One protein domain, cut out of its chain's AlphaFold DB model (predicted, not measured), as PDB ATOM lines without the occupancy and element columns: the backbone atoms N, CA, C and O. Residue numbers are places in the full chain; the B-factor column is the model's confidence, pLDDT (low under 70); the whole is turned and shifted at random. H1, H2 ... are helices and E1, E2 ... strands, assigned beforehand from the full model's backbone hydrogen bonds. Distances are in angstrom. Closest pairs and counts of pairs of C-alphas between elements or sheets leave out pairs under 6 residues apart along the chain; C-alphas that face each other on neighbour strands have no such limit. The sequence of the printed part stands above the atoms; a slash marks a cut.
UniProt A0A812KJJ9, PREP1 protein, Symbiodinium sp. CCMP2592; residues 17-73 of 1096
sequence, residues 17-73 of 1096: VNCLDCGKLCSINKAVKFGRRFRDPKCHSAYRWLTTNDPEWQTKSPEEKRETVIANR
ATOM      1  N   VAL A  17     163.590 249.143 116.675       96.69
ATOM      2  CA  VAL A  17     163.784 250.476 117.252       96.69
ATOM      3  C   VAL A  17     162.576 250.839 118.113       96.69
ATOM      4  O   VAL A  17     161.438 250.510 117.768       96.69
ATOM      5  N   ASN A  18     162.801 251.501 119.246       97.31
ATOM      6  CA  ASN A  18     161.706 251.979 120.091       97.31
ATOM      7  C   ASN A  18     161.033 253.193 119.443       97.31
ATOM      8  O   ASN A  18     161.703 254.145 119.043       97.31
ATOM      9  N   CYS A  19     159.702 253.167 119.367       97.25
ATOM     10  CA  CYS A  19     158.909 254.340 119.021       97.25
ATOM     11  C   CYS A  19     159.068 255.415 120.109       97.25
ATOM     12  O   CYS A  19     158.781 255.147 121.274       97.25
ATOM     13  N   LEU A  20     159.487 256.621 119.712       97.25
ATOM     14  CA  LEU A  20     159.662 257.801 120.565       97.25
ATOM     15  C   LEU A  20     158.453 258.044 121.476       97.25
ATOM     16  O   LEU A  20     158.620 258.268 122.671       97.25
ATOM     17  N   ASP A  21     157.248 257.963 120.918       97.44
ATOM     18  CA  ASP A  21     156.030 258.258 121.661       97.44
ATOM     19  C   ASP A  21     155.660 257.080 122.574       97.44
ATOM     20  O   ASP A  21     155.904 257.090 123.781       97.44
ATOM     21  N   CYS A  22     155.121 256.005 121.996       96.31
ATOM     22  CA  CYS A  22     154.530 254.914 122.769       96.31
ATOM     23  C   CYS A  22     155.528 253.894 123.350       96.31
ATOM     24  O   CYS A  22     155.093 252.868 123.874       96.31
ATOM     25  N   GLY A  23     156.840 254.089 123.176       96.44
ATOM     26  CA  GLY A  23     157.907 253.201 123.659       96.44
ATOM     27  C   GLY A  23     158.009 251.830 122.974       96.44
ATOM     28  O   GLY A  23     159.010 251.141 123.142       96.44
ATOM     29  N   LYS A  24     157.005 251.403 122.195       96.56
ATOM     30  CA  LYS A  24     156.944 250.041 121.638       96.56
ATOM     31  C   LYS A  24     158.021 249.813 120.572       96.56
ATOM     32  O   LYS A  24     158.195 250.636 119.672       96.56
ATOM     33  N   LEU A  25     158.673 248.651 120.641       96.81
ATOM     34  CA  LEU A  25     159.584 248.150 119.610       96.81
ATOM     35  C   LEU A  25     158.846 247.987 118.272       96.81
ATOM     36  O   LEU A  25     157.860 247.255 118.175       96.81
ATOM     37  N   CYS A  26     159.364 248.622 117.227       94.88
ATOM     38  CA  CYS A  26     158.921 248.470 115.847       94.88
ATOM     39  C   CYS A  26     160.110 248.075 114.958       94.88
ATOM     40  O   CYS A  26     161.249 248.440 115.236       94.88
ATOM     41  N   SER A  27     159.874 247.274 113.913       95.75
ATOM     42  CA  SER A  27     160.929 246.934 112.943       95.75
ATOM     43  C   SER A  27     161.348 248.201 112.196       95.75
ATOM     44  O   SER A  27     160.471 248.956 111.769       95.75
ATOM     45  N   ILE A  28     162.652 248.435 112.029       95.25
ATOM     46  CA  ILE A  28     163.191 249.667 111.428       95.25
ATOM     47  C   ILE A  28     162.615 249.926 110.025       95.25
ATOM     48  O   ILE A  28     162.236 251.052 109.721       95.25
ATOM     49  N   ASN A  29     162.381 248.867 109.242       94.62
ATOM     50  CA  ASN A  29     161.769 248.912 107.903       94.62
ATOM     51  C   ASN A  29     160.290 249.358 107.903       94.62
ATOM     52  O   ASN A  29     159.700 249.555 106.844       94.62
ATOM     53  N   LYS A  30     159.660 249.465 109.079       94.12
ATOM     54  CA  LYS A  30     158.283 249.948 109.280       94.12
ATOM     55  C   LYS A  30     158.226 251.192 110.172       94.12
ATOM     56  O   LYS A  30     157.129 251.643 110.490       94.12
ATOM     57  N   ALA A  31     159.366 251.724 110.606       95.88
ATOM     58  CA  ALA A  31     159.447 252.865 111.505       95.88
ATOM     59  C   ALA A  31     159.734 254.147 110.711       95.88
ATOM     60  O   ALA A  31     160.626 254.182 109.867       95.88
ATOM     61  N   VAL A  32     159.005 255.225 110.995       96.25
ATOM     62  CA  VAL A  32     159.242 256.526 110.362       96.25
ATOM     63  C   VAL A  32     160.363 257.234 111.118       96.25
ATOM     64  O   VAL A  32     160.239 257.509 112.315       96.25
ATOM     65  N   LYS A  33     161.471 257.522 110.430       95.75
ATOM     66  CA  LYS A  33     162.597 258.283 110.986       95.75
ATOM     67  C   LYS A  33     162.161 259.722 111.275       95.75
ATOM     68  O   LYS A  33     161.558 260.375 110.429       95.75
ATOM     69  N   PHE A  34     162.479 260.214 112.468       92.00
ATOM     70  CA  PHE A  34     162.166 261.562 112.935       92.00
ATOM     71  C   PHE A  34     163.415 262.141 113.618       92.00
ATOM     72  O   PHE A  34     163.708 261.857 114.784       92.00
ATOM     73  N   GLY A  35     164.226 262.869 112.845       92.69
ATOM     74  CA  GLY A  35     165.580 263.262 113.246       92.69
ATOM     75  C   GLY A  35     166.474 262.040 113.505       92.69
ATOM     76  O   GLY A  35     166.645 261.185 112.633       92.69
ATOM     77  N   ARG A  36     167.034 261.947 114.720       93.81
ATOM     78  CA  ARG A  36     167.819 260.785 115.197       93.81
ATOM     79  C   ARG A  36     166.977 259.700 115.893       93.81
ATOM     80  O   ARG A  36     167.535 258.698 116.326       93.81
ATOM     81  N   ARG A  37     165.661 259.891 116.039       96.12
ATOM     82  CA  ARG A  37     164.735 258.944 116.689       96.12
ATOM     83  C   ARG A  37     163.747 258.374 115.662       96.12
ATOM     84  O   ARG A  37     163.768 258.755 114.493       96.12
ATOM     85  N   PHE A  38     162.889 257.448 116.078       97.00
ATOM     86  CA  PHE A  38     161.900 256.797 115.211       97.00
ATOM     87  C   PHE A  38     160.502 256.859 115.833       97.00
ATOM     88  O   PHE A  38     160.366 256.812 117.053       97.00
ATOM     89  N   ARG A  39     159.455 256.925 115.005       97.69
ATOM     90  CA  ARG A  39     158.045 256.785 115.406       97.69
ATOM     91  C   ARG A  39     157.428 255.605 114.654       97.69
ATOM     92  O   ARG A  39     157.700 255.424 113.469       97.69
ATOM     93  N   ASP A  40     156.575 254.811 115.295       97.12
ATOM     94  CA  ASP A  40     155.785 253.810 114.562       97.12
ATOM     95  C   ASP A  40     154.701 254.486 113.695       97.12
ATOM     96  O   ASP A  40     154.314 255.622 113.990       97.12
ATOM     97  N   PRO A  41     154.162 253.822 112.652       95.31
ATOM     98  CA  PRO A  41     153.243 254.455 111.707       95.31
ATOM     99  C   PRO A  41     151.974 255.036 112.342       95.31
ATOM    100  O   PRO A  41     151.468 256.047 111.858       95.31
ATOM    101  N   LYS A  42     151.465 254.444 113.434       95.25
ATOM    102  CA  LYS A  42     150.264 254.955 114.112       95.25
ATOM    103  C   LYS A  42     150.582 256.205 114.932       95.25
ATOM    104  O   LYS A  42     149.796 257.145 114.903       95.25
ATOM    105  N   CYS A  43     151.729 256.239 115.613       96.25
ATOM    106  CA  CYS A  43     152.194 257.431 116.333       96.25
ATOM    107  C   CYS A  43     152.604 258.561 115.376       96.25
ATOM    108  O   CYS A  43     152.188 259.696 115.575       96.25
ATOM    109  N   HIS A  44     153.318 258.268 114.283       95.69
ATOM    110  CA  HIS A  44     153.631 259.271 113.257       95.69
ATOM    111  C   HIS A  44     152.363 259.850 112.608       95.69
ATOM    112  O   HIS A  44     152.274 261.057 112.398       95.69
ATOM    113  N   SER A  45     151.362 259.009 112.326       94.19
ATOM    114  CA  SER A  45     150.084 259.460 111.767       94.19
ATOM    115  C   SER A  45     149.213 260.225 112.774       94.19
ATOM    116  O   SER A  45     148.422 261.061 112.350       94.19
ATOM    117  N   ALA A  46     149.340 259.979 114.082       93.69
ATOM    118  CA  ALA A  46     148.727 260.818 115.118       93.69
ATOM    119  C   ALA A  46     149.428 262.182 115.210       93.69
ATOM    120  O   ALA A  46     148.768 263.205 115.060       93.69
ATOM    121  N   TYR A  47     150.761 262.186 115.322       95.56
ATOM    122  CA  TYR A  47     151.596 263.392 115.327       95.56
ATOM    123  C   TYR A  47     151.290 264.312 114.136       95.56
ATOM    124  O   TYR A  47     150.938 265.464 114.345       95.56
ATOM    125  N   ARG A  48     151.310 263.785 112.901       94.56
ATOM    126  CA  ARG A  48     151.013 264.552 111.674       94.56
ATOM    127  C   ARG A  48     149.594 265.115 111.570       94.56
ATOM    128  O   ARG A  48     149.353 265.919 110.675       94.56
ATOM    129  N   TRP A  49     148.652 264.633 112.378       91.94
ATOM    130  CA  TRP A  49     147.298 265.183 112.417       91.94
ATOM    131  C   TRP A  49     147.213 266.284 113.476       91.94
ATOM    132  O   TRP A  49     146.770 267.388 113.175       91.94
ATOM    133  N   LEU A  50     147.737 266.018 114.677       93.12
ATOM    134  CA  LEU A  50     147.772 266.977 115.782       93.12
ATOM    135  C   LEU A  50     148.552 268.249 115.422       93.12
ATOM    136  O   LEU A  50     148.035 269.335 115.641       93.12
ATOM    137  N   THR A  51     149.690 268.140 114.720       93.12
ATOM    138  CA  THR A  51     150.470 269.290 114.200       93.12
ATOM    139  C   THR A  51     149.696 270.273 113.313       93.12
ATOM    140  O   THR A  51     150.252 271.295 112.926       93.12
ATOM    141  N   THR A  52     148.471 269.937 112.906       88.94
ATOM    142  CA  THR A  52     147.654 270.706 111.956       88.94
ATOM    143  C   THR A  52     146.217 270.925 112.456       88.94
ATOM    144  O   THR A  52     145.473 271.663 111.829       88.94
ATOM    145  N   ASN A  53     145.804 270.275 113.554       86.69
ATOM    146  CA  ASN A  53     144.412 270.279 114.045       86.69
ATOM    147  C   ASN A  53     144.299 270.554 115.561       86.69
ATOM    148  O   ASN A  53     143.191 270.671 116.071       86.69
ATOM    149  N   ASP A  54     145.418 270.627 116.286       89.06
ATOM    150  CA  ASP A  54     145.493 271.024 117.696       89.06
ATOM    151  C   ASP A  54     146.217 272.390 117.742       89.06
ATOM    152  O   ASP A  54     147.413 272.438 117.449       89.06
ATOM    153  N   PRO A  55     145.529 273.518 118.007       87.06
ATOM    154  CA  PRO A  55     146.142 274.851 117.925       87.06
ATOM    155  C   PRO A  55     147.202 275.073 119.015       87.06
ATOM    156  O   PRO A  55     148.216 275.729 118.786       87.06
ATOM    157  N   GLU A  56     147.034 274.433 120.172       92.12
ATOM    158  CA  GLU A  56     148.004 274.415 121.273       92.12
ATOM    159  C   GLU A  56     149.170 273.446 121.008       92.12
ATOM    160  O   GLU A  56     150.045 273.251 121.856       92.12
ATOM    161  N   TRP A  57     149.222 272.805 119.832       94.31
ATOM    162  CA  TRP A  57     150.278 271.849 119.521       94.31
ATOM    163  C   TRP A  57     151.678 272.461 119.606       94.31
ATOM    164  O   TRP A  57     152.634 271.733 119.857       94.31
ATOM    165  N   GLN A  58     151.847 273.774 119.432       94.50
ATOM    166  CA  GLN A  58     153.159 274.395 119.635       94.50
ATOM    167  C   GLN A  58     153.479 274.623 121.119       94.50
ATOM    168  O   GLN A  58     154.599 274.311 121.528       94.50
ATOM    169  N   THR A  59     152.514 275.067 121.930       94.31
ATOM    170  CA  THR A  59     152.710 275.429 123.347       94.31
ATOM    171  C   THR A  59     152.866 274.224 124.277       94.31
ATOM    172  O   THR A  59     153.657 274.296 125.214       94.31
ATOM    173  N   LYS A  60     152.194 273.097 123.998       96.19
ATOM    174  CA  LYS A  60     152.251 271.866 124.820       96.19
ATOM    175  C   LYS A  60     153.683 271.370 125.079       96.19
ATOM    176  O   LYS A  60     154.539 271.400 124.192       96.19
ATOM    177  N   SER A  61     153.957 270.858 126.272       96.81
ATOM    178  CA  SER A  61     155.252 270.276 126.649       96.81
ATOM    179  C   SER A  61     155.600 269.014 125.835       96.81
ATOM    180  O   SER A  61     154.730 268.413 125.193       96.81
ATOM    181  N   PRO A  62     156.872 268.561 125.830       95.00
ATOM    182  CA  PRO A  62     157.263 267.314 125.170       95.00
ATOM    183  C   PRO A  62     156.544 266.065 125.709       95.00
ATOM    184  O   PRO A  62     156.308 265.136 124.930       95.00
ATOM    185  N   GLU A  63     156.186 266.039 126.999       95.44
ATOM    186  CA  GLU A  63     155.378 264.975 127.601       95.44
ATOM    187  C   GLU A  63     153.914 265.039 127.139       95.44
ATOM    188  O   GLU A  63     153.416 264.048 126.607       95.44
ATOM    189  N   GLU A  64     153.246 266.193 127.226       94.88
ATOM    190  CA  GLU A  64     151.849 266.342 126.778       94.88
ATOM    191  C   GLU A  64     151.709 266.013 125.287       94.88
ATOM    192  O   GLU A  64     150.882 265.188 124.905       94.88
ATOM    193  N   LYS A  65     152.610 266.534 124.439       95.38
ATOM    194  CA  LYS A  65     152.703 266.178 123.011       95.38
ATOM    195  C   LYS A  65     152.771 264.660 122.811       95.38
ATOM    196  O   LYS A  65     152.105 264.101 121.935       95.38
ATOM    197  N   ARG A  66     153.578 263.968 123.616       96.50
ATOM    198  CA  ARG A  66     153.745 262.511 123.567       96.50
ATOM    199  C   ARG A  66     152.473 261.777 123.999       96.50
ATOM    200  O   ARG A  66     152.096 260.806 123.338       96.50
ATOM    201  N   GLU A  67     151.795 262.232 125.044       95.62
ATOM    202  CA  GLU A  67     150.555 261.627 125.540       95.62
ATOM    203  C   GLU A  67     149.373 261.862 124.593       95.62
ATOM    204  O   GLU A  67     148.700 260.899 124.216       95.62
ATOM    205  N   THR A  68     149.190 263.078 124.069       94.56
ATOM    206  CA  THR A  68     148.172 263.389 123.052       94.56
ATOM    207  C   THR A  68     148.368 262.542 121.784       94.56
ATOM    208  O   THR A  68     147.395 262.032 121.217       94.56
ATOM    209  N   VAL A  69     149.620 262.289 121.367       95.62
ATOM    210  CA  VAL A  69     149.963 261.369 120.258       95.62
ATOM    211  C   VAL A  69     149.648 259.904 120.576       95.62
ATOM    212  O   VAL A  69     149.313 259.142 119.664       95.62
ATOM    213  N   ILE A  70     149.735 259.484 121.840       95.75
ATOM    214  CA  ILE A  70     149.354 258.135 122.282       95.75
ATOM    215  C   ILE A  70     147.825 257.990 122.338       95.75
ATOM    216  O   ILE A  70     147.312 256.978 121.860       95.75
ATOM    217  N   ALA A  71     147.093 258.994 122.830       93.31
ATOM    218  CA  ALA A  71     145.627 259.002 122.892       93.31
ATOM    219  C   ALA A  71     144.972 258.984 121.494       93.31
ATOM    220  O   ALA A  71     144.045 258.216 121.224       93.31
ATOM    221  N   ASN A  72     145.515 259.758 120.550       90.38
ATOM    222  CA  ASN A  72     145.037 259.819 119.162       90.38
ATOM    223  C   ASN A  72     145.586 258.681 118.269       90.38
ATOM    224  O   ASN A  72     145.363 258.649 117.050       90.38
ATOM    225  N   ARG A  73     146.322 257.719 118.843       90.31
ATOM    226  CA  ARG A  73     147.069 256.699 118.099       90.31
ATOM    227  C   ARG A  73     146.166 255.706 117.368       90.31
ATOM    228  O   ARG A  73     145.701 254.712 117.922       90.31
TER     229      ARG A  73
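What this domain is: This is residues 17 to 73 of the 1096 residues of the protein "PREP1 protein" of Symbiodinium sp. CCMP2592 (UniProt A0A812KJJ9). A small two-part domain: at one end an opening loop folds back into the short strand E1 and is followed by the small hairpin of E2 and E3, and at the other end the helices H1 and H2 pack on each other at a steep angle. H1 starts beside the hairpin and runs away from it, and residues 54 to 61 loop round to H2, which heads back. The printed part has 57 residues, with three named strands and two named helices that follow in the order E1, E2, E3, H1, H2; E2 and E3 form an antiparallel sheet, and the class is mixed, helices and strands. It is compact, with a radius of gyration of the C-alphas of 10.9 A, but elongated, spanning 32 by 21 by 17 A.

Where its parts are: E1 is residues 25 to 27, beginning at C-alpha 25 (159.584, 248.150, 119.610). E2 is residues 32 to 34 and E3 residues 37 to 39. H1, residues 41 to 53, is 18.3 A long and starts at C-alpha 41 (153.243, 254.455, 111.707). H2, residues 62 to 71, is 14.5 A long and ends at C-alpha 71 (145.627, 259.002, 122.892).

How they stand to each other: E1 pairs with no named strand, but residues 17 to 18 pair antiparallel with its residues 25 to 26. E1 and E3 are only just apart, at 8.4 A. In the hairpin of E2 and E3, N 32 and O 39 are 2.8 A apart, within hydrogen-bond range. The closest C-alphas of E2 and H1, Val 32 and Pro 41, are 6.5 A apart. H1 and H2 touch, closest at the C-alphas of Ala 46 and Val 69, 5.3 A. They run opposite ways at a steep tilt of 69.8 degrees, only just short of about perpendicular. Every O i to N i+4 pair is within hydrogen-bond range in H2, and 7 of 9 are in H1.

The domain as a whole: The C-alphas farthest apart, Asn 29 and Thr 59, are 32.0 A apart. The printed part has no cut and no long link. Its mean pLDDT is 94.6, and no printed residue is under 70.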